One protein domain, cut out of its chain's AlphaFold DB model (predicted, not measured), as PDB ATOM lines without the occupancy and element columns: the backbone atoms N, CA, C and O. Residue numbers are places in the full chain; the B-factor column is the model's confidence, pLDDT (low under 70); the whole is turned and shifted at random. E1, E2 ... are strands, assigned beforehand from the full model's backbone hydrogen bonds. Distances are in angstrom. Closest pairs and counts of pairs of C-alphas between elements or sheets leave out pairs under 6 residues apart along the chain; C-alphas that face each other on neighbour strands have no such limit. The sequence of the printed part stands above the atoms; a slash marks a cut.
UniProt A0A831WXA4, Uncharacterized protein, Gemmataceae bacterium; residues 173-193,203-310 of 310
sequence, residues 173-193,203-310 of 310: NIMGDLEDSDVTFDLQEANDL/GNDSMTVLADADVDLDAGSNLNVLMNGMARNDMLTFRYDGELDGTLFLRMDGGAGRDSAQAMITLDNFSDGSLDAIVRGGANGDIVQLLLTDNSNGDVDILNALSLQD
ATOM      1  N   ASN A 173      16.989   1.518  -4.878       98.62
ATOM      2  CA  ASN A 173      15.609   1.746  -5.286       98.62
ATOM      3  C   ASN A 173      15.349   1.101  -6.649       98.62
ATOM      4  O   ASN A 173      16.082   1.384  -7.596       98.62
ATOM      5  N   ILE A 174      14.318   0.270  -6.731       98.56
ATOM      6  CA  ILE A 174      13.762  -0.287  -7.961       98.56
ATOM      7  C   ILE A 174      12.433   0.429  -8.188       98.56
ATOM      8  O   ILE A 174      11.563   0.415  -7.321       98.56
ATOM      9  N   MET A 175      12.316   1.118  -9.318       98.25
ATOM     10  CA  MET A 175      11.157   1.950  -9.645       98.25
ATOM     11  C   MET A 175      10.248   1.346 -10.716       98.25
ATOM     12  O   MET A 175       9.192   1.919 -10.962       98.25
ATOM     13  N   GLY A 176      10.673   0.265 -11.369       98.06
ATOM     14  CA  GLY A 176       9.904  -0.433 -12.392       98.06
ATOM     15  C   GLY A 176      10.163  -1.934 -12.350       98.06
ATOM     16  O   GLY A 176      10.924  -2.411 -11.507       98.06
ATOM     17  N   ASP A 177       9.529  -2.642 -13.271       98.62
ATOM     18  CA  ASP A 177       9.355  -4.092 -13.194       98.62
ATOM     19  C   ASP A 177      10.643  -4.882 -13.447       98.62
ATOM     20  O   ASP A 177      11.632  -4.388 -14.009       98.62
ATOM     21  N   LEU A 178      10.628  -6.134 -12.997       98.56
ATOM     22  CA  LEU A 178      11.693  -7.106 -13.185       98.56
ATOM     23  C   LEU A 178      11.218  -8.186 -14.165       98.56
ATOM     24  O   LEU A 178      10.527  -9.121 -13.766       98.56
ATOM     25  N   GLU A 179      11.660  -8.099 -15.418       98.56
ATOM     26  CA  GLU A 179      11.275  -9.004 -16.513       98.56
ATOM     27  C   GLU A 179      12.439  -9.952 -16.859       98.56
ATOM     28  O   GLU A 179      13.531  -9.502 -17.219       98.56
ATOM     29  N   ASP A 180      12.249 -11.267 -16.702       98.44
ATOM     30  CA  ASP A 180      13.266 -12.305 -16.960       98.44
ATOM     31  C   ASP A 180      14.667 -11.990 -16.364       98.44
ATOM     32  O   ASP A 180      15.718 -12.252 -16.966       98.44
ATOM     33  N   SER A 181      14.709 -11.410 -15.158       98.38
ATOM     34  CA  SER A 181      15.928 -10.825 -14.579       98.38
ATOM     35  C   SER A 181      16.347 -11.419 -13.226       98.38
ATOM     36  O   SER A 181      15.562 -12.006 -12.487       98.38
ATOM     37  N   ASP A 182      17.630 -11.285 -12.879       98.62
ATOM     38  CA  ASP A 182      18.159 -11.631 -11.549       98.62
ATOM     39  C   ASP A 182      18.785 -10.383 -10.927       98.62
ATOM     40  O   ASP A 182      19.857  -9.929 -11.342       98.62
ATOM     41  N   VAL A 183      18.099  -9.812  -9.940       98.56
ATOM     42  CA  VAL A 183      18.544  -8.628  -9.212       98.56
ATOM     43  C   VAL A 183      18.971  -9.025  -7.808       98.56
ATOM     44  O   VAL A 183      18.175  -9.486  -6.993       98.56
ATOM     45  N   THR A 184      20.240  -8.789  -7.483       98.69
ATOM     46  CA  THR A 184      20.788  -9.019  -6.148       98.69
ATOM     47  C   THR A 184      21.321  -7.736  -5.520       98.69
ATOM     48  O   THR A 184      22.256  -7.110  -6.027       98.69
ATOM     49  N   PHE A 185      20.817  -7.411  -4.334       98.44
ATOM     50  CA  PHE A 185      21.383  -6.410  -3.442       98.44
ATOM     51  C   PHE A 185      22.049  -7.097  -2.254       98.44
ATOM     52  O   PHE A 185      21.390  -7.719  -1.427       98.44
ATOM     53  N   ASP A 186      23.373  -6.991  -2.188       98.12
ATOM     54  CA  ASP A 186      24.209  -7.552  -1.132       98.12
ATOM     55  C   ASP A 186      24.852  -6.417  -0.335       98.12
ATOM     56  O   ASP A 186      25.911  -5.891  -0.694       98.12
ATOM     57  N   LEU A 187      24.138  -5.976   0.699       97.44
ATOM     58  CA  LEU A 187      24.464  -4.792   1.477       97.44
ATOM     59  C   LEU A 187      25.066  -5.220   2.814       97.44
ATOM     60  O   LEU A 187      24.380  -5.783   3.672       97.44
ATOM     61  N   GLN A 188      26.363  -4.978   2.976       94.31
ATOM     62  CA  GLN A 188      27.101  -5.395   4.162       94.31
ATOM     63  C   GLN A 188      27.889  -4.223   4.748       94.31
ATOM     64  O   GLN A 188      28.585  -3.491   4.032       94.31
ATOM     65  N   GLU A 189      27.874  -4.103   6.072       86.12
ATOM     66  CA  GLU A 189      28.993  -3.469   6.768       86.12
ATOM     67  C   GLU A 189      30.254  -4.336   6.554       86.12
ATOM     68  O   GLU A 189      30.175  -5.544   6.351       86.12
ATOM     69  N   ALA A 190      31.456  -3.764   6.564       77.88
ATOM     70  CA  ALA A 190      32.676  -4.570   6.642       77.88
ATOM     71  C   ALA A 190      33.269  -4.414   8.042       77.88
ATOM     72  O   ALA A 190      34.083  -3.526   8.294       77.88
ATOM     73  N   ASN A 191      32.826  -5.310   8.925       65.12
ATOM     74  CA  ASN A 191      33.078  -5.323  10.362       65.12
ATOM     75  C   ASN A 191      34.526  -5.048  10.814       65.12
ATOM     76  O   ASN A 191      35.509  -5.430  10.172       65.12
ATOM     77  N   ASP A 192      34.597  -4.487  12.027       65.06
ATOM     78  CA  ASP A 192      35.709  -4.374  12.977       65.06
ATOM     79  C   ASP A 192      37.083  -4.906  12.514       65.06
ATOM     80  O   ASP A 192      37.528  -6.004  12.877       65.06
ATOM     81  N   LEU A 193      37.833  -4.080  11.782       68.00
ATOM     82  CA  LEU A 193      39.213  -4.398  11.450       68.00
ATOM     83  C   LEU A 193      40.059  -4.286  12.727       68.00
ATOM     84  O   LEU A 193      40.210  -3.217  13.323       68.00
ATOM     85  N   GLY A 203      30.212   1.549  12.939       93.56
ATOM     86  CA  GLY A 203      29.292   2.643  13.261       93.56
ATOM     87  C   GLY A 203      27.844   2.174  13.288       93.56
ATOM     88  O   GLY A 203      27.599   0.985  13.348       93.56
ATOM     89  N   ASN A 204      26.907   3.113  13.403       96.31
ATOM     90  CA  ASN A 204      25.477   2.815  13.320       96.31
ATOM     91  C   ASN A 204      25.024   3.035  11.874       96.31
ATOM     92  O   ASN A 204      24.986   4.187  11.424       96.31
ATOM     93  N   ASP A 205      24.645   1.969  11.183       96.94
ATOM     94  CA  ASP A 205      24.402   2.003   9.748       96.94
ATOM     95  C   ASP A 205      22.917   2.078   9.391       96.94
ATOM     96  O   ASP A 205      22.024   1.688  10.146       96.94
ATOM     97  N   SER A 206      22.634   2.589   8.193       98.00
ATOM     98  CA  SER A 206      21.290   2.652   7.622       98.00
ATOM     99  C   SER A 206      21.262   1.998   6.246       98.00
ATOM    100  O   SER A 206      21.779   2.559   5.284       98.00
ATOM    101  N   MET A 207      20.597   0.854   6.115       98.25
ATOM    102  CA  MET A 207      20.431   0.142   4.845       98.25
ATOM    103  C   MET A 207      18.961   0.130   4.453       98.25
ATOM    104  O   MET A 207      18.090  -0.238   5.239       98.25
ATOM    105  N   THR A 208      18.664   0.580   3.241       98.50
ATOM    106  CA  THR A 208      17.302   0.657   2.718       98.50
ATOM    107  C   THR A 208      17.253   0.091   1.310       98.50
ATOM    108  O   THR A 208      18.011   0.510   0.438       98.50
ATOM    109  N   VAL A 209      16.318  -0.822   1.084       98.56
ATOM    110  CA  VAL A 209      15.947  -1.290  -0.249       98.56
ATOM    111  C   VAL A 209      14.462  -1.019  -0.462       98.56
ATOM    112  O   VAL A 209      13.636  -1.416   0.362       98.56
ATOM    113  N   LEU A 210      14.140  -0.317  -1.546       98.69
ATOM    114  CA  LEU A 210      12.779   0.040  -1.937       98.69
ATOM    115  C   LEU A 210      12.457  -0.576  -3.298       98.69
ATOM    116  O   LEU A 210      13.221  -0.410  -4.244       98.69
ATOM    117  N   ALA A 211      11.336  -1.277  -3.361       98.25
ATOM    118  CA  ALA A 211      10.661  -1.748  -4.563       98.25
ATOM    119  C   ALA A 211       9.147  -1.556  -4.344       98.25
ATOM    120  O   ALA A 211       8.378  -2.507  -4.364       98.25
ATOM    121  N   ASP A 212       8.748  -0.335  -3.962       97.31
ATOM    122  CA  ASP A 212       7.405   0.011  -3.465       97.31
ATOM    123  C   ASP A 212       6.637   0.953  -4.404       97.31
ATOM    124  O   ASP A 212       5.801   1.747  -3.964       97.31
ATOM    125  N   ALA A 213       6.976   0.903  -5.691       96.69
ATOM    126  CA  ALA A 213       6.434   1.758  -6.736       96.69
ATOM    127  C   ALA A 213       5.501   1.000  -7.692       96.69
ATOM    128  O   ALA A 213       5.421   1.414  -8.845       96.69
ATOM    129  N   ASP A 214       4.803  -0.035  -7.201       98.19
ATOM    130  CA  ASP A 214       4.049  -0.991  -8.033       98.19
ATOM    131  C   ASP A 214       5.025  -1.778  -8.924       98.19
ATOM    132  O   ASP A 214       5.069  -1.588 -10.131       98.19
ATOM    133  N   VAL A 215       5.944  -2.515  -8.282       98.25
ATOM    134  CA  VAL A 215       7.049  -3.231  -8.939       98.25
ATOM    135  C   VAL A 215       6.679  -4.693  -9.125       98.25
ATOM    136  O   VAL A 215       6.693  -5.473  -8.162       98.25
ATOM    137  N   ASP A 216       6.458  -5.069 -10.376       98.62
ATOM    138  CA  ASP A 216       6.086  -6.430 -10.729       98.62
ATOM    139  C   ASP A 216       7.333  -7.303 -10.931       98.62
ATOM    140  O   ASP A 216       8.363  -6.882 -11.469       98.62
ATOM    141  N   LEU A 217       7.272  -8.532 -10.423       98.44
ATOM    142  CA  LEU A 217       8.298  -9.557 -10.579       98.44
ATOM    143  C   LEU A 217       7.738 -10.657 -11.467       98.44
ATOM    144  O   LEU A 217       7.049 -11.543 -10.964       98.44
ATOM    145  N   ASP A 218       8.108 -10.643 -12.744       98.62
ATOM    146  CA  ASP A 218       7.649 -11.637 -13.711       98.62
ATOM    147  C   ASP A 218       8.049 -13.067 -13.331       98.62
ATOM    148  O   ASP A 218       9.059 -13.335 -12.664       98.62
ATOM    149  N   ALA A 219       7.284 -14.024 -13.855       98.00
ATOM    150  CA  ALA A 219       7.628 -15.432 -13.789       98.00
ATOM    151  C   ALA A 219       9.026 -15.684 -14.387       98.00
ATOM    152  O   ALA A 219       9.249 -15.532 -15.583       98.00
ATOM    153  N   GLY A 220       9.962 -16.148 -13.556       97.38
ATOM    154  CA  GLY A 220      11.364 -16.365 -13.937       97.38
ATOM    155  C   GLY A 220      12.328 -15.327 -13.360       97.38
ATOM    156  O   GLY A 220      13.516 -15.636 -13.208       97.38
ATOM    157  N   SER A 221      11.815 -14.170 -12.940       98.56
ATOM    158  CA  SER A 221      12.595 -13.129 -12.283       98.56
ATOM    159  C   SER A 221      12.893 -13.448 -10.821       98.56
ATOM    160  O   SER A 221      12.144 -14.145 -10.127       98.56
ATOM    161  N   ASN A 222      14.015 -12.925 -10.330       98.69
ATOM    162  CA  ASN A 222      14.467 -13.090  -8.955       98.69
ATOM    163  C   ASN A 222      14.889 -11.743  -8.368       98.69
ATOM    164  O   ASN A 222      15.742 -11.057  -8.930       98.69
ATOM    165  N   LEU A 223      14.365 -11.411  -7.188       98.56
ATOM    166  CA  LEU A 223      14.866 -10.321  -6.355       98.56
ATOM    167  C   LEU A 223      15.460 -10.895  -5.070       98.56
ATOM    168  O   LEU A 223      14.754 -11.439  -4.222       98.56
ATOM    169  N   ASN A 224      16.774 -10.760  -4.916       98.69
ATOM    170  CA  ASN A 224      17.523 -11.226  -3.759       98.69
ATOM    171  C   ASN A 224      18.069 -10.043  -2.958       98.69
ATOM    172  O   ASN A 224      18.946  -9.311  -3.416       98.69
ATOM    173  N   VAL A 225      17.577  -9.877  -1.734       98.44
ATOM    174  CA  VAL A 225      17.986  -8.802  -0.832       98.44
ATOM    175  C   VAL A 225      18.640  -9.385   0.411       98.44
ATOM    176  O   VAL A 225      18.000 -10.042   1.235       98.44
ATOM    177  N   LEU A 226      19.927  -9.092   0.560       98.44
ATOM    178  CA  LEU A 226      20.750  -9.431   1.710       98.44
ATOM    179  C   LEU A 226      21.173  -8.131   2.395       98.44
ATOM    180  O   LEU A 226      21.862  -7.305   1.800       98.44
ATOM    181  N   MET A 227      20.771  -7.955   3.651       98.12
ATOM    182  CA  MET A 227      21.184  -6.832   4.493       98.12
ATOM    183  C   MET A 227      21.757  -7.355   5.806       98.12
ATOM    184  O   MET A 227      21.099  -8.132   6.500       98.12
ATOM    185  N   ASN A 228      22.970  -6.924   6.149       97.19
ATOM    186  CA  ASN A 228      23.645  -7.323   7.382       97.19
ATOM    187  C   ASN A 228      24.217  -6.101   8.112       97.19
ATOM    188  O   ASN A 228      25.252  -5.583   7.689       97.19
ATOM    189  N   GLY A 229      23.541  -5.693   9.192       95.75
ATOM    190  CA  GLY A 229      23.924  -4.582  10.073       95.75
ATOM    191  C   GLY A 229      25.167  -4.868  10.909       95.75
ATOM    192  O   GLY A 229      25.916  -3.964  11.230       95.75
ATOM    193  N   MET A 230      25.481  -6.148  11.127       93.62
ATOM    194  CA  MET A 230      26.687  -6.598  11.807       93.62
ATOM    195  C   MET A 230      26.818  -6.169  13.271       93.62
ATOM    196  O   MET A 230      26.550  -6.992  14.142       93.62
ATOM    197  N   ALA A 231      27.376  -5.006  13.588       92.56
ATOM    198  CA  ALA A 231      27.594  -4.584  14.964       92.56
ATOM    199  C   ALA A 231      27.143  -3.141  15.137       92.56
ATOM    200  O   ALA A 231      27.365  -2.336  14.259       92.56
ATOM    201  N   ARG A 232      26.738  -2.791  16.366       94.19
ATOM    202  CA  ARG A 232      26.147  -1.505  16.775       94.19
ATOM    203  C   ARG A 232      24.636  -1.496  16.580       94.19
ATOM    204  O   ARG A 232      24.000  -2.449  16.984       94.19
ATOM    205  N   ASN A 233      24.070  -0.321  16.332       96.19
ATOM    206  CA  ASN A 233      22.637  -0.099  16.374       96.19
ATOM    207  C   ASN A 233      22.210   0.288  14.966       96.19
ATOM    208  O   ASN A 233      22.230   1.474  14.624       96.19
ATOM    209  N   ASP A 234      21.836  -0.704  14.182       96.69
ATOM    210  CA  ASP A 234      21.644  -0.560  12.751       96.69
ATOM    211  C   ASP A 234      20.167  -0.429  12.396       96.69
ATOM    212  O   ASP A 234      19.268  -0.908  13.093       96.69
ATOM    213  N   MET A 235      19.893   0.262  11.295       97.88
ATOM    214  CA  MET A 235      18.554   0.432  10.751       97.88
ATOM    215  C   MET A 235      18.480  -0.226   9.380       97.88
ATOM    216  O   MET A 235      19.031   0.276   8.404       97.88
ATOM    217  N   LEU A 236      17.752  -1.334   9.299       98.12
ATOM    218  CA  LEU A 236      17.564  -2.108   8.080       98.12
ATOM    219  C   LEU A 236      16.100  -1.994   7.651       98.12
ATOM    220  O   LEU A 236      15.197  -2.310   8.427       98.12
ATOM    221  N   THR A 237      15.854  -1.537   6.426       98.44
ATOM    222  CA  THR A 237      14.502  -1.351   5.883       98.44
ATOM    223  C   THR A 237      14.369  -2.003   4.514       98.44
ATOM    224  O   THR A 237      15.148  -1.718   3.608       98.44
ATOM    225  N   PHE A 238      13.345  -2.836   4.348       98.62
ATOM    226  CA  PHE A 238      12.915  -3.365   3.056       98.62
ATOM    227  C   PHE A 238      11.445  -3.027   2.819       98.62
ATOM    228  O   PHE A 238      10.617  -3.201   3.720       98.62
ATOM    229  N   ARG A 239      11.111  -2.560   1.614       98.69
ATOM    230  CA  ARG A 239       9.722  -2.379   1.182       98.69
ATOM    231  C   ARG A 239       9.513  -2.966  -0.207       98.69
ATOM    232  O   ARG A 239      10.318  -2.693  -1.091       98.69
ATOM    233  N   TYR A 240       8.431  -3.720  -0.357       98.62
ATOM    234  CA  TYR A 240       7.955  -4.276  -1.618       98.62
ATOM    235  C   TYR A 240       6.448  -4.033  -1.763       98.62
ATOM    236  O   TYR A 240       5.720  -4.213  -0.780       98.62
ATOM    237  N   ASP A 241       6.015  -3.602  -2.944       98.62
ATOM    238  CA  ASP A 241       4.616  -3.363  -3.327       98.62
ATOM    239  C   ASP A 241       4.478  -3.642  -4.835       98.62
ATOM    240  O   ASP A 241       5.119  -2.928  -5.608       98.62
ATOM    241  N   GLY A 242       3.730  -4.683  -5.227       98.50
ATOM    242  CA  GLY A 242       3.531  -5.104  -6.626       98.50
ATOM    243  C   GLY A 242       3.108  -6.576  -6.786       98.50
ATOM    244  O   GLY A 242       2.849  -7.276  -5.793       98.50
ATOM    245  N   GLU A 243       3.019  -7.049  -8.034       98.56
ATOM    246  CA  GLU A 243       2.702  -8.439  -8.392       98.56
ATOM    247  C   GLU A 243       3.949  -9.340  -8.303       98.56
ATOM    248  O   GLU A 243       4.994  -9.061  -8.887       98.56
ATOM    249  N   LEU A 244       3.859 -10.441  -7.548       98.50
ATOM    250  CA  LEU A 244       4.943 -11.408  -7.369       98.50
ATOM    251  C   LEU A 244       4.622 -12.726  -8.080       98.50
ATOM    252  O   LEU A 244       4.028 -13.606  -7.459       98.50
ATOM    253  N   ASP A 245       5.107 -12.895  -9.307       98.50
ATOM    254  CA  ASP A 245       5.048 -14.157 -10.073       98.50
ATOM    255  C   ASP A 245       6.408 -14.884 -10.076       98.50
ATOM    256  O   ASP A 245       6.525 -16.105 -10.212       98.50
ATOM    257  N   GLY A 246       7.481 -14.120  -9.873       98.31
ATOM    258  CA  GLY A 246       8.846 -14.598  -9.708       98.31
ATOM    259  C   GLY A 246       9.178 -15.052  -8.284       98.31
ATOM    260  O   GLY A 246       8.354 -15.566  -7.525       98.31
ATOM    261  N   THR A 247      10.445 -14.892  -7.899       98.56
ATOM    262  CA  THR A 247      10.926 -15.220  -6.547       98.56
ATOM    263  C   THR A 247      11.460 -13.990  -5.825       98.56
ATOM    264  O   THR A 247      12.417 -13.357  -6.271       98.56
ATOM    265  N   LEU A 248      10.911 -13.716  -4.641       98.56
ATOM    266  CA  LEU A 248      11.431 -12.721  -3.711       98.56
ATOM    267  C   LEU A 248      12.126 -13.411  -2.533       98.56
ATOM    268  O   LEU A 248      11.498 -14.074  -1.705       98.56
ATOM    269  N   PHE A 249      13.438 -13.211  -2.431       98.56
ATOM    270  CA  PHE A 249      14.260 -13.692  -1.329       98.56
ATOM    271  C   PHE A 249      14.774 -12.524  -0.490       98.56
ATOM    272  O   PHE A 249      15.527 -11.677  -0.966       98.56
ATOM    273  N   LEU A 250      14.421 -12.513   0.794       98.31
ATOM    274  CA  LEU A 250      14.829 -11.486   1.743       98.31
ATOM    275  C   LEU A 250      15.530 -12.108   2.951       98.31
ATOM    276  O   LEU A 250      14.984 -12.977   3.643       98.31
ATOM    277  N   ARG A 251      16.732 -11.610   3.249       98.19
ATOM    278  CA  ARG A 251      17.463 -11.872   4.492       98.19
ATOM    279  C   ARG A 251      17.943 -10.559   5.087       98.19
ATOM    280  O   ARG A 251      18.788  -9.880   4.513       98.19
ATOM    281  N   MET A 252      17.424 -10.244   6.266       98.12
ATOM    282  CA  MET A 252      17.858  -9.111   7.077       98.12
ATOM    283  C   MET A 252      18.397  -9.631   8.403       98.12
ATOM    284  O   MET A 252      17.704 -10.388   9.086       98.12
ATOM    285  N   ASP A 253      19.608  -9.224   8.762       97.50
ATOM    286  CA  ASP A 253      20.239  -9.553  10.040       97.50
ATOM    287  C   ASP A 253      20.806  -8.279  10.674       97.50
ATOM    288  O   ASP A 253      21.736  -7.685  10.129       97.50
ATOM    289  N   GLY A 254      20.212  -7.831  11.784       96.31
ATOM    290  CA  GLY A 254      20.705  -6.681  12.551       96.31
ATOM    291  C   GLY A 254      22.075  -6.940  13.176       96.31
ATOM    292  O   GLY A 254      22.933  -6.066  13.167       96.31
ATOM    293  N   GLY A 255      22.345  -8.183  13.584       94.81
ATOM    294  CA  GLY A 255      23.615  -8.568  14.177       94.81
ATOM    295  C   GLY A 255      23.706  -8.267  15.677       94.81
ATOM    296  O   GLY A 255      23.084  -8.938  16.501       94.81
ATOM    297  N   ALA A 256      24.626  -7.397  16.080       93.75
ATOM    298  CA  ALA A 256      24.981  -7.185  17.474       93.75
ATOM    299  C   ALA A 256      24.774  -5.738  17.914       93.75
ATOM    300  O   ALA A 256      25.702  -4.936  17.843       93.75
ATOM    301  N   GLY A 257      23.673  -5.472  18.603       94.50
ATOM    302  CA  GLY A 257      23.485  -4.269  19.399       94.50
ATOM    303  C   GLY A 257      22.010  -3.962  19.554       94.50
ATOM    304  O   GLY A 257      21.310  -4.763  20.143       94.50
ATOM    305  N   ARG A 258      21.545  -2.762  19.229       96.62
ATOM    306  CA  ARG A 258      20.109  -2.452  19.326       96.62
ATOM    307  C   ARG A 258      19.609  -2.044  17.969       96.62
ATOM    308  O   ARG A 258      19.593  -0.852  17.655       96.62
ATOM    309  N   ASP A 259      19.188  -3.046  17.230       97.00
ATOM    310  CA  ASP A 259      18.918  -2.946  15.813       97.00
ATOM    311  C   ASP A 259      17.429  -2.707  15.558       97.00
ATOM    312  O   ASP A 259      16.551  -3.041  16.360       97.00
ATOM    313  N   SER A 260      17.129  -2.079  14.428       97.69
ATOM    314  CA  SER A 260      15.781  -1.911  13.899       97.69
ATOM    315  C   SER A 260      15.727  -2.521  12.508       97.69
ATOM    316  O   SER A 260      16.118  -1.878  11.538       97.69
ATOM    317  N   ALA A 261      15.184  -3.729  12.402       97.69
ATOM    318  CA  ALA A 261      14.998  -4.439  11.144       97.69
ATOM    319  C   ALA A 261      13.507  -4.499  10.784       97.69
ATOM    320  O   ALA A 261      12.710  -5.132  11.479       97.69
ATOM    321  N   GLN A 262      13.119  -3.815   9.706       98.25
ATOM    322  CA  GLN A 262      11.726  -3.688   9.272       98.25
ATOM    323  C   GLN A 262      11.565  -4.079   7.803       98.25
ATOM    324  O   GLN A 262      12.175  -3.480   6.922       98.25
ATOM    325  N   ALA A 263      10.695  -5.048   7.536       98.44
ATOM    326  CA  ALA A 263      10.281  -5.440   6.198       98.44
ATOM    327  C   ALA A 263       8.769  -5.245   6.041       98.44
ATOM    328  O   ALA A 263       7.994  -5.732   6.869       98.44
ATOM    329  N   MET A 264       8.354  -4.541   4.992       98.50
ATOM    330  CA  MET A 264       6.948  -4.368   4.618       98.50
ATOM    331  C   MET A 264       6.756  -4.894   3.203       98.50
ATOM    332  O   MET A 264       7.402  -4.409   2.282       98.50
ATOM    333  N   ILE A 265       5.901  -5.893   3.047       98.62
ATOM    334  CA  ILE A 265       5.660  -6.574   1.780       98.62
ATOM    335  C   ILE A 265       4.159  -6.532   1.533       98.62
ATOM    336  O   ILE A 265       3.387  -7.042   2.349       98.62
ATOM    337  N   THR A 266       3.756  -5.909   0.437       98.50
ATOM    338  CA  THR A 266       2.395  -5.950  -0.088       98.50
ATOM    339  C   THR A 266       2.441  -6.731  -1.391       98.50
ATOM    340  O   THR A 266       3.236  -6.402  -2.262       98.50
ATOM    341  N   LEU A 267       1.654  -7.799  -1.471       98.44
ATOM    342  CA  LEU A 267       1.492  -8.595  -2.682       98.44
ATOM    343  C   LEU A 267       0.139  -8.256  -3.287       98.44
ATOM    344  O   LEU A 267      -0.874  -8.249  -2.570       98.44
ATOM    345  N   ASP A 268       0.139  -7.976  -4.578       98.44
ATOM    346  CA  ASP A 268      -1.059  -7.616  -5.316       98.44
ATOM    347  C   ASP A 268      -1.947  -8.822  -5.641       98.44
ATOM    348  O   ASP A 268      -1.679  -9.967  -5.268       98.44
ATOM    349  N   ASN A 269      -3.104  -8.554  -6.254       97.56
ATOM    350  CA  ASN A 269      -3.922  -9.646  -6.776       97.56
ATOM    351  C   ASN A 269      -3.149 -10.363  -7.884       97.56
ATOM    352  O   ASN A 269      -2.409  -9.718  -8.608       97.56
ATOM    353  N   PHE A 270      -3.432 -11.652  -8.059       96.44
ATOM    354  CA  PHE A 270      -2.885 -12.502  -9.126       96.44
ATOM    355  C   PHE A 270      -1.431 -12.944  -8.975       96.44
ATOM    356  O   PHE A 270      -1.070 -13.879  -9.675       96.44
ATOM    357  N   SER A 271      -0.697 -12.434  -7.980       98.00
ATOM    358  CA  SER A 271       0.629 -12.961  -7.640       98.00
ATOM    359  C   SER A 271       0.605 -14.484  -7.456       98.00
ATOM    360  O   SER A 271      -0.162 -14.988  -6.626       98.00
ATOM    361  N   ASP A 272       1.451 -15.206  -8.189       98.19
ATOM    362  CA  ASP A 272       1.526 -16.678  -8.173       98.19
ATOM    363  C   ASP A 272       2.936 -17.248  -7.899       98.19
ATOM    364  O   ASP A 272       3.180 -18.457  -7.991       98.19
ATOM    365  N   GLY A 273       3.861 -16.373  -7.508       97.81
ATOM    366  CA  GLY A 273       5.269 -16.661  -7.288       97.81
ATOM    367  C   GLY A 273       5.613 -17.188  -5.895       97.81
ATOM    368  O   GLY A 273       4.824 -17.821  -5.189       97.81
ATOM    369  N   SER A 274       6.859 -16.952  -5.478       98.06
ATOM    370  CA  SER A 274       7.416 -17.467  -4.220       98.06
ATOM    371  C   SER A 274       8.038 -16.378  -3.353       98.06
ATOM    372  O   SER A 274       8.891 -15.611  -3.798       98.06
ATOM    373  N   LEU A 275       7.684 -16.383  -2.066       98.00
ATOM    374  CA  LEU A 275       8.243 -15.493  -1.049       98.00
ATOM    375  C   LEU A 275       9.039 -16.276   0.004       98.00
ATOM    376  O   LEU A 275       8.512 -17.148   0.702       98.00
ATOM    377  N   ASP A 276      10.304 -15.901   0.195       98.12
ATOM    378  CA  ASP A 276      11.153 -16.381   1.287       98.12
ATOM    379  C   ASP A 276      11.797 -15.209   2.042       98.12
ATOM    380  O   ASP A 276      12.874 -14.724   1.692       98.12
ATOM    381  N   ALA A 277      11.159 -14.783   3.134       98.06
ATOM    382  CA  ALA A 277      11.579 -13.657   3.957       98.06
ATOM    383  C   ALA A 277      11.951 -14.070   5.390       98.06
ATOM    384  O   ALA A 277      11.158 -14.650   6.139       98.06
ATOM    385  N   ILE A 278      13.165 -13.698   5.807       97.69
ATOM    386  CA  ILE A 278      13.641 -13.833   7.187       97.69
ATOM    387  C   ILE A 278      14.215 -12.494   7.647       97.69
ATOM    388  O   ILE A 278      15.163 -11.979   7.054       97.69
ATOM    389  N   VAL A 279      13.673 -11.982   8.751       97.81
ATOM    390  CA  VAL A 279      14.131 -10.762   9.423       97.81
ATOM    391  C   VAL A 279      14.587 -11.120  10.836       97.81
ATOM    392  O   VAL A 279      13.827 -11.703  11.614       97.81
ATOM    393  N   ARG A 280      15.836 -10.797  11.170       97.44
ATOM    394  CA  ARG A 280      16.446 -11.053  12.480       97.44
ATOM    395  C   ARG A 280      16.934  -9.748  13.084       97.44
ATOM    396  O   ARG A 280      17.583  -8.963  12.399       97.44
ATOM    397  N   GLY A 281      16.624  -9.544  14.358       93.00
ATOM    398  CA  GLY A 281      17.187  -8.442  15.137       93.00
ATOM    399  C   GLY A 281      18.622  -8.714  15.556       93.00
ATOM    400  O   GLY A 281      19.457  -7.832  15.447       93.00
ATOM    401  N   GLY A 282      18.904  -9.962  15.936       91.81
ATOM    402  CA  GLY A 282      20.163 -10.321  16.562       91.81
ATOM    403  C   GLY A 282      20.058 -10.241  18.083       91.81
ATOM    404  O   GLY A 282      19.035 -10.615  18.654       91.81
ATOM    405  N   ALA A 283      21.139  -9.838  18.748       87.06
ATOM    406  CA  ALA A 283      21.195  -9.787  20.206       87.06
ATOM    407  C   ALA A 283      21.032  -8.359  20.743       87.06
ATOM    408  O   ALA A 283      21.674  -7.454  20.236       87.06
ATOM    409  N   ASN A 284      20.427  -8.238  21.937       90.31
ATOM    410  CA  ASN A 284      20.346  -7.053  22.826       90.31
ATOM    411  C   ASN A 284      19.115  -6.127  22.720       90.31
ATOM    412  O   ASN A 284      19.152  -5.000  23.237       90.31
ATOM    413  N   GLY A 285      17.974  -6.655  22.283       91.62
ATOM    414  CA  GLY A 285      16.668  -6.009  22.466       91.62
ATOM    415  C   GLY A 285      16.272  -5.158  21.269       91.62
ATOM    416  O   GLY A 285      16.073  -3.947  21.400       91.62
ATOM    417  N   ASP A 286      16.160  -5.835  20.135       96.06
ATOM    418  CA  ASP A 286      15.958  -5.257  18.814       96.06
ATOM    419  C   ASP A 286      14.482  -5.018  18.498       96.06
ATOM    420  O   ASP A 286      13.570  -5.632  19.066       96.06
ATOM    421  N   ILE A 287      14.240  -4.121  17.548       96.56
ATOM    422  CA  ILE A 287      12.930  -3.907  16.943       96.56
ATOM    423  C   ILE A 287      12.910  -4.680  15.632       96.56
ATOM    424  O   ILE A 287      13.559  -4.298  14.664       96.56
ATOM    425  N   VAL A 288      12.136  -5.762  15.598       97.19
ATOM    426  CA  VAL A 288      12.041  -6.639  14.426       97.19
ATOM    427  C   VAL A 288      10.600  -6.699  13.955       97.19
ATOM    428  O   VAL A 288       9.715  -7.130  14.701       97.19
ATOM    429  N   GLN A 289      10.357  -6.272  12.719       97.12
ATOM    430  CA  GLN A 289       9.039  -6.288  12.101       97.12
ATOM    431  C   GLN A 289       9.115  -6.899  10.705       97.12
ATOM    432  O   GLN A 289       9.894  -6.464   9.865       97.12
ATOM    433  N   LEU A 290       8.245  -7.874  10.456       97.44
ATOM    434  CA  LEU A 290       7.880  -8.323   9.121       97.44
ATOM    435  C   LEU A 290       6.367  -8.148   9.002       97.44
ATOM    436  O   LEU A 290       5.614  -8.785   9.741       97.44
ATOM    437  N   LEU A 291       5.936  -7.246   8.129       97.19
ATOM    438  CA  LEU A 291       4.535  -7.029   7.799       97.19
ATOM    439  C   LEU A 291       4.293  -7.540   6.381       97.19
ATOM    440  O   LEU A 291       4.865  -6.999   5.441       97.19
ATOM    441  N   LEU A 292       3.442  -8.556   6.250       97.38
ATOM    442  CA  LEU A 292       2.993  -9.092   4.969       97.38
ATOM    443  C   LEU A 292       1.503  -8.790   4.791       97.38
ATOM    444  O   LEU A 292       0.688  -9.202   5.620       97.38
ATOM    445  N   THR A 293       1.168  -8.083   3.717       97.69
ATOM    446  CA  THR A 293      -0.200  -7.881   3.235       97.69
ATOM    447  C   THR A 293      -0.354  -8.682   1.958       97.69
ATOM    448  O   THR A 293       0.184  -8.307   0.926       97.69
ATOM    449  N   ASP A 294      -1.058  -9.802   2.043       97.38
ATOM    450  CA  ASP A 294      -1.242 -10.714   0.919       97.38
ATOM    451  C   ASP A 294      -2.635 -10.527   0.296       97.38
ATOM    452  O   ASP A 294      -3.644 -10.872   0.923       97.38
ATOM    453  N   ASN A 295      -2.685  -9.971  -0.921       97.44
ATOM    454  CA  ASN A 295      -3.904  -9.856  -1.726       97.44
ATOM    455  C   ASN A 295      -3.960 -10.869  -2.884       97.44
ATOM    456  O   ASN A 295      -4.904 -10.822  -3.668       97.44
ATOM    457  N   SER A 296      -3.024 -11.821  -2.965       95.81
ATOM    458  CA  SER A 296      -2.907 -12.789  -4.072       95.81
ATOM    459  C   SER A 296      -4.115 -13.710  -4.244       95.81
ATOM    460  O   SER A 296      -4.288 -14.318  -5.290       95.81
ATOM    461  N   ASN A 297      -4.988 -13.795  -3.235       93.38
ATOM    462  CA  ASN A 297      -6.024 -14.823  -3.063       93.38
ATOM    463  C   ASN A 297      -5.486 -16.206  -2.649       93.38
ATOM    464  O   ASN A 297      -6.246 -17.177  -2.648       93.38
ATOM    465  N   GLY A 298      -4.236 -16.265  -2.172       85.56
ATOM    466  CA  GLY A 298      -3.606 -17.466  -1.620       85.56
ATOM    467  C   GLY A 298      -2.839 -18.297  -2.647       85.56
ATOM    468  O   GLY A 298      -2.611 -19.479  -2.387       85.56
ATOM    469  N   ASP A 299      -2.479 -17.692  -3.778       91.69
ATOM    470  CA  ASP A 299      -1.759 -18.344  -4.875       91.69
ATOM    471  C   ASP A 299      -0.225 -18.236  -4.724       91.69
ATOM    472  O   ASP A 299       0.498 -19.013  -5.342       91.69
ATOM    473  N   VAL A 300       0.278 -17.372  -3.829       90.19
ATOM    474  CA  VAL A 300       1.718 -17.245  -3.530       90.19
ATOM    475  C   VAL A 300       2.215 -18.336  -2.578       90.19
ATOM    476  O   VAL A 300       1.693 -18.530  -1.473       90.19
ATOM    477  N   ASP A 301       3.328 -18.972  -2.945       90.44
ATOM    478  CA  ASP A 301       4.059 -19.898  -2.084       90.44
ATOM    479  C   ASP A 301       4.919 -19.137  -1.057       90.44
ATOM    480  O   ASP A 301       6.027 -18.666  -1.330       90.44
ATOM    481  N   ILE A 302       4.436 -19.050   0.186       91.06
ATOM    482  CA  ILE A 302       5.193 -18.468   1.304       91.06
ATOM    483  C   ILE A 302       6.041 -19.560   1.969       91.06
ATOM    484  O   ILE A 302       5.562 -20.320   2.817       91.06
ATOM    485  N   LEU A 303       7.325 -19.623   1.613       88.19
ATOM    486  CA  LEU A 303       8.269 -20.613   2.147       88.19
ATOM    487  C   LEU A 303       8.667 -20.292   3.589       88.19
ATOM    488  O   LEU A 303       8.628 -21.155   4.465       88.19
ATOM    489  N   ASN A 304       9.042 -19.033   3.828       84.12
ATOM    490  CA  ASN A 304       9.259 -18.480   5.159       84.12
ATOM    491  C   ASN A 304       8.774 -17.031   5.191       84.12
ATOM    492  O   ASN A 304       9.037 -16.254   4.279       84.12
ATOM    493  N   ALA A 305       8.127 -16.662   6.289       85.88
ATOM    494  CA  ALA A 305       7.838 -15.280   6.643       85.88
ATOM    495  C   ALA A 305       8.055 -15.148   8.151       85.88
ATOM    496  O   ALA A 305       7.126 -15.258   8.954       85.88
ATOM    497  N   LEU A 306       9.325 -15.031   8.546       86.88
ATOM    498  CA  LEU A 306       9.735 -15.112   9.945       86.88
ATOM    499  C   LEU A 306      10.363 -13.801  10.415       86.88
ATOM    500  O   LEU A 306      11.275 -13.270   9.787       86.88
ATOM    501  N   SER A 307       9.903 -13.342  11.576       85.94
ATOM    502  CA  SER A 307      10.554 -12.312  12.382       85.94
ATOM    503  C   SER A 307      11.085 -12.973  13.653       85.94
ATOM    504  O   SER A 307      10.319 -13.620  14.374       85.94
ATOM    505  N   LEU A 308      12.392 -12.871  13.894       82.44
ATOM    506  CA  LEU A 308      13.069 -13.500  15.029       82.44
ATOM    507  C   LEU A 308      13.681 -12.433  15.942       82.44
ATOM    508  O   LEU A 308      14.482 -11.607  15.498       82.44
ATOM    509  N   GLN A 309      13.298 -12.485  17.217       83.62
ATOM    510  CA  GLN A 309      13.921 -11.752  18.318       83.62
ATOM    511  C   GLN A 309      14.639 -12.784  19.194       83.62
ATOM    512  O   GLN A 309      13.973 -13.714  19.663       83.62
ATOM    513  N   ASP A 310      15.955 -12.647  19.376       70.44
ATOM    514  CA  ASP A 310      16.738 -13.502  20.285       70.44
ATOM    515  C   ASP A 310      16.781 -12.948  21.725       70.44
ATOM    516  O   ASP A 310      16.669 -11.713  21.929       70.44
TER     517      ASP A 310
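Overview. This is residues 173 to 193 and 203 to 310 of the 310 residues of an uncharacterized protein of Gemmataceae bacterium (UniProt A0A831WXA4). The printed part is a chain wound in stacked, flattened turns, a solenoid with two nearly flat walls: E1, E3, E5, E7 and E9 make one wall, and E2, E4, E6 and E8 make the other. The walls are two sheets face to face, a well-formed sandwich, and from E2 onward the chain crosses from one sheet to the other at each link. The 129 printed residues have nine named strands, E1 to E9, and no named helix; the sheets run E1 E3 E5 E7 E9 and E2 E4 E6 E8, both all parallel, and the class is all strand. The whole is compact, with a radius of gyration of the C-alphas of 14.5 A, and elongated, with spans of 44 by 24 by 21 A.

Along the chain. E1, residues 182 to 188, begins at C-alpha 182 (18.159, -11.631, -11.549). E2 is residues 206 to 211 and E3 residues 222 to 228. E4, residues 235 to 242, is 23.6 A from first to last C-alpha and begins at C-alpha 235 (18.554, 0.432, 10.751). E5 is residues 247 to 253, E6 residues 260 to 267, 22.9 A long, and E7 residues 274 to 280. E8, residues 287 to 294, is 22.4 A long. E9, residues 301 to 308, ends at C-alpha 308 (13.069, -13.500, 15.029).

Arrangement. In the sheet of five, E1 and E9 are the edge strands. E1 and E3 are parallel at 2 degrees, with N 185 and O 224 2.8 A apart, within hydrogen-bond range. E3 and E5 have N 225 and O 249 at 2.8 A, E5 and E7 have N 250 and O 276 at 2.8 A, and E7 and E9, parallel at 5 degrees, have N 277 and O 304 at 2.8 A. In the sheet of four, E2 and E8 are the edge strands. E2 and E4 have N 207 and O 235 at 2.8 A, E4 and E6 have N 236 and O 260 at 2.8 A, and E6 and E8 have N 263 and O 289 at 2.8 A. The facing parts of the sheets are 9.5 A centre to centre, and their best planes are 12 degrees apart. The closest C-alphas of E8 and E9 are those of Leu 290 and Ser 307, 5.8 A apart. E1 and E9 are apart. Residues 231 to 232 pair, parallel, with residues 256 to 257.

Size, cuts and confidence. The two C-alphas farthest apart, those of Leu 193 and Asn 297, are 48.6 A apart. Residues 194 to 202 are not printed, and C-alphas 193 and 203 are 12.3 A apart across the cut. Of the links that are printed whole, E4 to E5 is tight and the others are short. The mean pLDDT of the printed part is 95.2; residues 191 to 193 are under 70.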